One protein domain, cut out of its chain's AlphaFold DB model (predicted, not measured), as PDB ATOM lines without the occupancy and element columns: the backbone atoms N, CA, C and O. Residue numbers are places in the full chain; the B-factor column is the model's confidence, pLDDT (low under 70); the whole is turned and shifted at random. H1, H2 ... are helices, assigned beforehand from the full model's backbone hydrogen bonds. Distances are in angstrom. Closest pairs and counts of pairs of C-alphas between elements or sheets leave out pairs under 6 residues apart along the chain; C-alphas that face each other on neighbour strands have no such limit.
ATOM      1  N   LEU A   7       9.781  -4.706  80.235       77.12
ATOM      2  CA  LEU A   7       9.168  -5.556  79.231       77.12
ATOM      3  C   LEU A   7       8.423  -6.715  79.910       77.12
ATOM      4  O   LEU A   7       8.897  -7.231  80.925       77.12
ATOM      5  N   PRO A   8       7.299  -7.176  79.336       78.38
ATOM      6  CA  PRO A   8       6.571  -8.334  79.838       78.38
ATOM      7  C   PRO A   8       7.444  -9.588  79.921       78.38
ATOM      8  O   PRO A   8       8.495  -9.678  79.285       78.38
ATOM      9  N   SER A   9       6.954 -10.591  80.645       82.56
ATOM     10  CA  SER A   9       7.619 -11.891  80.732       82.56
ATOM     11  C   SER A   9       7.898 -12.480  79.354       82.56
ATOM     12  O   SER A   9       7.027 -12.449  78.477       82.56
ATOM     13  N   HIS A  10       9.059 -13.121  79.203       80.31
ATOM     14  CA  HIS A  10       9.443 -13.851  77.989       80.31
ATOM     15  C   HIS A  10       8.428 -14.924  77.568       80.31
ATOM     16  O   HIS A  10       8.390 -15.313  76.401       80.31
ATOM     17  N   LYS A  11       7.610 -15.409  78.509       83.12
ATOM     18  CA  LYS A  11       6.575 -16.422  78.272       83.12
ATOM     19  C   LYS A  11       5.239 -15.833  77.808       83.12
ATOM     20  O   LYS A  11       4.345 -16.587  77.439       83.12
ATOM     21  N   SER A  12       5.070 -14.511  77.851       80.94
ATOM     22  CA  SER A  12       3.808 -13.865  77.483       80.94
ATOM     23  C   SER A  12       3.651 -13.726  75.965       80.94
ATOM     24  O   SER A  12       4.609 -13.447  75.241       80.94
ATOM     25  N   CYS A  13       2.414 -13.847  75.476       73.94
ATOM     26  CA  CYS A  13       2.083 -13.556  74.077       73.94
ATOM     27  C   CYS A  13       2.415 -12.101  73.699       73.94
ATOM     28  O   CYS A  13       2.907 -11.845  72.602       73.94
ATOM     29  N   VAL A  14       2.242 -11.173  74.645       71.38
ATOM     30  CA  VAL A  14       2.587  -9.752  74.493       71.38
ATOM     31  C   VAL A  14       4.082  -9.573  74.227       71.38
ATOM     32  O   VAL A  14       4.455  -8.809  73.341       71.38
ATOM     33  N   TYR A  15       4.953 -10.318  74.914       78.94
ATOM     34  CA  TYR A  15       6.392 -10.296  74.634       78.94
ATOM     35  C   TYR A  15       6.714 -10.774  73.213       78.94
ATOM     36  O   TYR A  15       7.596 -10.214  72.557       78.94
ATOM     37  N   GLY A  16       5.974 -11.773  72.719       78.81
ATOM     38  CA  GLY A  16       6.041 -12.226  71.330       78.81
ATOM     39  C   GLY A  16       5.726 -11.099  70.344       78.81
ATOM     40  O   GLY A  16       6.543 -10.800  69.471       78.81
ATOM     41  N   TRP A  17       4.606 -10.399  70.539       78.12
ATOM     42  CA  TRP A  17       4.226  -9.248  69.711       78.12
ATOM     43  C   TRP A  17       5.240  -8.107  69.790       78.12
ATOM     44  O   TRP A  17       5.640  -7.562  68.766       78.12
ATOM     45  N   MET A  18       5.739  -7.792  70.986       71.19
ATOM     46  CA  MET A  18       6.763  -6.759  71.189       71.19
ATOM     47  C   MET A  18       8.132  -7.126  70.610       71.19
ATOM     48  O   MET A  18       9.001  -6.264  70.501       71.19
ATOM     49  N   LYS A  19       8.368  -8.393  70.265       80.25
ATOM     50  CA  LYS A  19       9.551  -8.818  69.513       80.25
ATOM     51  C   LYS A  19       9.311  -8.713  68.006       80.25
ATOM     52  O   LYS A  19      10.202  -8.272  67.289       80.25
ATOM     53  N   GLN A  20       8.125  -9.108  67.549       80.06
ATOM     54  CA  GLN A  20       7.777  -9.166  66.132       80.06
ATOM     55  C   GLN A  20       7.518  -7.778  65.528       80.06
ATOM     56  O   GLN A  20       8.101  -7.443  64.502       80.06
ATOM     57  N   LEU A  21       6.717  -6.940  66.186       73.81
ATOM     58  CA  LEU A  21       6.293  -5.649  65.635       73.81
ATOM     59  C   LEU A  21       7.462  -4.678  65.400       73.81
ATOM     60  O   LEU A  21       7.543  -4.138  64.300       73.81
ATOM     61  N   PRO A  22       8.407  -4.461  66.346       70.19
ATOM     62  CA  PRO A  22       9.553  -3.589  66.089       70.19
ATOM     63  C   PRO A  22      10.444  -4.117  64.965       70.19
ATOM     64  O   PRO A  22      10.952  -3.325  64.180       70.19
ATOM     65  N   TYR A  23      10.593  -5.441  64.856       72.88
ATOM     66  CA  TYR A  23      11.365  -6.069  63.785       72.88
ATOM     67  C   TYR A  23      10.756  -5.781  62.404       72.88
ATOM     68  O   TYR A  23      11.478  -5.382  61.495       72.88
ATOM     69  N   GLU A  24       9.432  -5.899  62.266       75.75
ATOM     70  CA  GLU A  24       8.713  -5.615  61.014       75.75
ATOM     71  C   GLU A  24       8.823  -4.146  60.575       75.75
ATOM     72  O   GLU A  24       8.871  -3.864  59.381       75.75
ATOM     73  N   ILE A  25       8.919  -3.208  61.524       71.94
ATOM     74  CA  ILE A  25       9.022  -1.763  61.243       71.94
ATOM     75  C   ILE A  25      10.453  -1.207  61.357       71.94
ATOM     76  O   ILE A  25      10.639   0.011  61.374       71.94
ATOM     77  N   GLY A  26      11.468  -2.073  61.471       67.44
ATOM     78  CA  GLY A  26      12.881  -1.677  61.526       67.44
ATOM     79  C   GLY A  26      13.294  -0.904  62.787       67.44
ATOM     80  O   GLY A  26      14.214  -0.087  62.738       67.44
ATOM     81  N   ARG A  27      12.622  -1.122  63.920       59.88
ATOM     82  CA  ARG A  27      12.914  -0.480  65.211       59.88
ATOM     83  C   ARG A  27      13.530  -1.448  66.215       59.88
ATOM     84  O   ARG A  27      13.232  -2.638  66.244       59.88
ATOM     85  N   ILE A  28      14.358  -0.897  67.100       62.84
ATOM     86  CA  ILE A  28      14.986  -1.640  68.194       62.84
ATOM     87  C   ILE A  28      14.118  -1.512  69.442       62.84
ATOM     88  O   ILE A  28      13.799  -0.411  69.887       62.84
ATOM     89  N   ARG A  29      13.762  -2.654  70.030       66.81
ATOM     90  CA  ARG A  29      13.134  -2.708  71.349       66.81
ATOM     91  C   ARG A  29      14.176  -2.383  72.419       66.81
ATOM     92  O   ARG A  29      15.179  -3.086  72.521       66.81
ATOM     93  N   GLN A  30      13.906  -1.379  73.244       66.50
ATOM     94  CA  GLN A  30      14.733  -1.009  74.394       66.50
ATOM     95  C   GLN A  30      13.952  -1.290  75.685       66.50
ATOM     96  O   GLN A  30      12.754  -1.037  75.745       66.50
ATOM     97  N   GLY A  31      14.595  -1.893  76.686       73.19
ATOM     98  CA  GLY A  31      13.959  -2.223  77.964       73.19
ATOM     99  C   GLY A  31      14.536  -3.465  78.641       73.19
ATOM    100  O   GLY A  31      15.270  -4.242  78.027       73.19
ATOM    101  N   ILE A  32      14.183  -3.649  79.911       77.81
ATOM    102  CA  ILE A  32      14.609  -4.763  80.770       77.81
ATOM    103  C   ILE A  32      13.420  -5.714  80.918       77.81
ATOM    104  O   ILE A  32      12.314  -5.252  81.168       77.81
ATOM    105  N   SER A  33      13.592  -7.027  80.752       81.94
ATOM    106  CA  SER A  33      12.493  -7.969  81.025       81.94
ATOM    107  C   SER A  33      12.105  -7.959  82.499       81.94
ATOM    108  O   SER A  33      12.948  -7.741  83.365       81.94
ATOM    109  N   VAL A  34      10.830  -8.211  82.789       77.00
ATOM    110  CA  VAL A  34      10.316  -8.219  84.163       77.00
ATOM    111  C   VAL A  34      11.081  -9.191  85.060       77.00
ATOM    112  O   VAL A  34      11.391  -8.843  86.189       77.00
ATOM    113  N   GLU A  35      11.477 -10.365  84.564       84.62
ATOM    114  CA  GLU A  35      12.254 -11.328  85.352       84.62
ATOM    115  C   GLU A  35      13.644 -10.787  85.703       84.62
ATOM    116  O   GLU A  35      14.111 -10.927  86.837       84.62
ATOM    117  N   ASN A  36      14.284 -10.115  84.744       81.50
ATOM    118  CA  ASN A  36      15.589  -9.509  84.960       81.50
ATOM    119  C   ASN A  36      15.480  -8.306  85.894       81.50
ATOM    120  O   ASN A  36      16.338  -8.145  86.746       81.50
ATOM    121  N   ALA A  37      14.428  -7.495  85.773       80.56
ATOM    122  CA  ALA A  37      14.194  -6.348  86.643       80.56
ATOM    123  C   ALA A  37      13.922  -6.783  88.086       80.56
ATOM    124  O   ALA A  37      14.513  -6.230  89.006       80.56
ATOM    125  N   LEU A  38      13.095  -7.817  88.277       81.12
ATOM    126  CA  LEU A  38      12.838  -8.399  89.594       81.12
ATOM    127  C   LEU A  38      14.122  -8.920  90.232       81.12
ATOM    128  O   LEU A  38      14.333  -8.691  91.408       81.12
ATOM    129  N   THR A  39      14.996  -9.564  89.458       87.06
ATOM    130  CA  THR A  39      16.284 -10.065  89.968       87.06
ATOM    131  C   THR A  39      17.277  -8.929  90.227       87.06
ATOM    132  O   THR A  39      18.009  -8.944  91.207       87.06
ATOM    133  N   MET A  40      17.327  -7.941  89.332       81.12
ATOM    134  CA  MET A  40      18.299  -6.847  89.355       81.12
ATOM    135  C   MET A  40      18.003  -5.821  90.449       81.12
ATOM    136  O   MET A  40      18.933  -5.204  90.962       81.12
ATOM    137  N   PHE A  41      16.727  -5.624  90.779       83.62
ATOM    138  CA  PHE A  41      16.278  -4.628  91.749       83.62
ATOM    139  C   PHE A  41      15.767  -5.244  93.058       83.62
ATOM    140  O   PHE A  41      15.221  -4.520  93.889       83.62
ATOM    141  N   ASP A  42      15.942  -6.554  93.259       88.12
ATOM    142  CA  ASP A  42      15.499  -7.227  94.481       88.12
ATOM    143  C   ASP A  42      16.199  -6.654  95.718       88.12
ATOM    144  O   ASP A  42      17.422  -6.507  95.751       88.12
ATOM    145  N   GLY A  43      15.415  -6.312  96.739       84.44
ATOM    146  CA  GLY A  43      15.918  -5.739  97.990       84.44
ATOM    147  C   GLY A  43      16.569  -4.353  97.877       84.44
ATOM    148  O   GLY A  43      17.019  -3.834  98.897       84.44
ATOM    149  N   LEU A  44      16.608  -3.740  96.688       84.69
ATOM    150  CA  LEU A  44      17.166  -2.404  96.495       84.69
ATOM    151  C   LEU A  44      16.117  -1.326  96.750       84.69
ATOM    152  O   LEU A  44      14.967  -1.421  96.317       84.69
ATOM    153  N   ASN A  45      16.530  -0.245  97.406       81.19
ATOM    154  CA  ASN A  45      15.714   0.960  97.486       81.19
ATOM    155  C   ASN A  45      15.903   1.848  96.240       81.19
ATOM    156  O   ASN A  45      16.858   1.711  95.474       81.19
ATOM    157  N   LEU A  46      14.990   2.802  96.044       71.25
ATOM    158  CA  LEU A  46      14.985   3.675  94.867       71.25
ATOM    159  C   LEU A  46      16.312   4.431  94.665       71.25
ATOM    160  O   LEU A  46      16.760   4.578  93.531       71.25
ATOM    161  N   GLN A  47      16.972   4.874  95.741       71.12
ATOM    162  CA  GLN A  47      18.251   5.590  95.642       71.12
ATOM    163  C   GLN A  47      19.368   4.682  95.121       71.12
ATOM    164  O   GLN A  47      20.227   5.115  94.353       71.12
ATOM    165  N   GLU A  48      19.345   3.405  95.495       80.06
ATOM    166  CA  GLU A  48      20.303   2.411  95.017       80.06
ATOM    167  C   GLU A  48      20.087   2.089  93.539       80.06
ATOM    168  O   GLU A  48      21.054   2.079  92.775       80.06
ATOM    169  N   VAL A  49      18.830   1.929  93.115       77.19
ATOM    170  CA  VAL A  49      18.468   1.729  91.702       77.19
ATOM    171  C   VAL A  49      18.918   2.917  90.845       77.19
ATOM    172  O   VAL A  49      19.494   2.733  89.772       77.19
ATOM    173  N   ILE A  50      18.722   4.147  91.326       71.50
ATOM    174  CA  ILE A  50      19.133   5.350  90.596       71.50
ATOM    175  C   ILE A  50      20.659   5.472  90.550       71.50
ATOM    176  O   ILE A  50      21.211   5.760  89.487       71.50
ATOM    177  N   ARG A  51      21.371   5.165  91.639       73.06
ATOM    178  CA  ARG A  51      22.841   5.137  91.640       73.06
ATOM    179  C   ARG A  51      23.390   4.140  90.615       73.06
ATOM    180  O   ARG A  51      24.346   4.453  89.911       73.06
ATOM    181  N   MET A  52      22.763   2.969  90.479       72.62
ATOM    182  CA  MET A  52      23.137   1.970  89.467       72.62
ATOM    183  C   MET A  52      22.909   2.445  88.027       72.62
ATOM    184  O   MET A  52      23.566   1.948  87.116       72.62
ATOM    185  N   SER A  53      22.017   3.415  87.810       66.38
ATOM    186  CA  SER A  53      21.771   3.994  86.485       66.38
ATOM    187  C   SER A  53      22.852   4.984  86.023       66.38
ATOM    188  O   SER A  53      22.812   5.428  84.878       66.38
ATOM    189  N   GLY A  54      23.824   5.324  86.884       64.12
ATOM    190  CA  GLY A  54      24.908   6.258  86.561       64.12
ATOM    191  C   GLY A  54      24.475   7.726  86.502       64.12
ATOM    192  O   GLY A  54      25.189   8.559  85.949       64.12
TER     193      GLY A  54
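Overview. This is residues 7 to 54 of the 150 residues of an uncharacterized protein of Syphacia muris (UniProt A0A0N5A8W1). Three separate helices are strung out in a loose, flat chain, H1 at one end of the long axis, H3 at the other and H2 between them, with no helix packed on another. The 48 printed residues hold three named helices, in the order H1, H2, H3, and no named strand; the class is all helix. The radius of gyration of the C-alphas is 13.5 A, and the spans are 37 by 23 by 10 A.

Arrangement. H1, residues 13 to 24, is apart from H2, residues 34 to 40, and from H3, residues 46 to 52. H2 and H3 are apart too. Every O i to N i+4 pair is within hydrogen-bond range in H2 and H3; in H1, 6 of 8 are.

Along the chain. H1 begins at C-alpha 13 (2.083, -13.556, 74.077) and is 16.7 A long. H2 measures 9.6 A and H3 9.9 A, ending at C-alpha 52 (23.137, 1.970, 89.467).

Size, cuts and confidence. The C-alphas farthest apart, of Glu 24 and Asn 45, are 37.7 A apart. The printed part has no cut. The link H1 to H2 is short, H2 to H3 tight. Residues 42 to 48, of which 46 to 48 belong to H3, stand free. Residues 26 to 30 and 53 to 54 have pLDDT under 70.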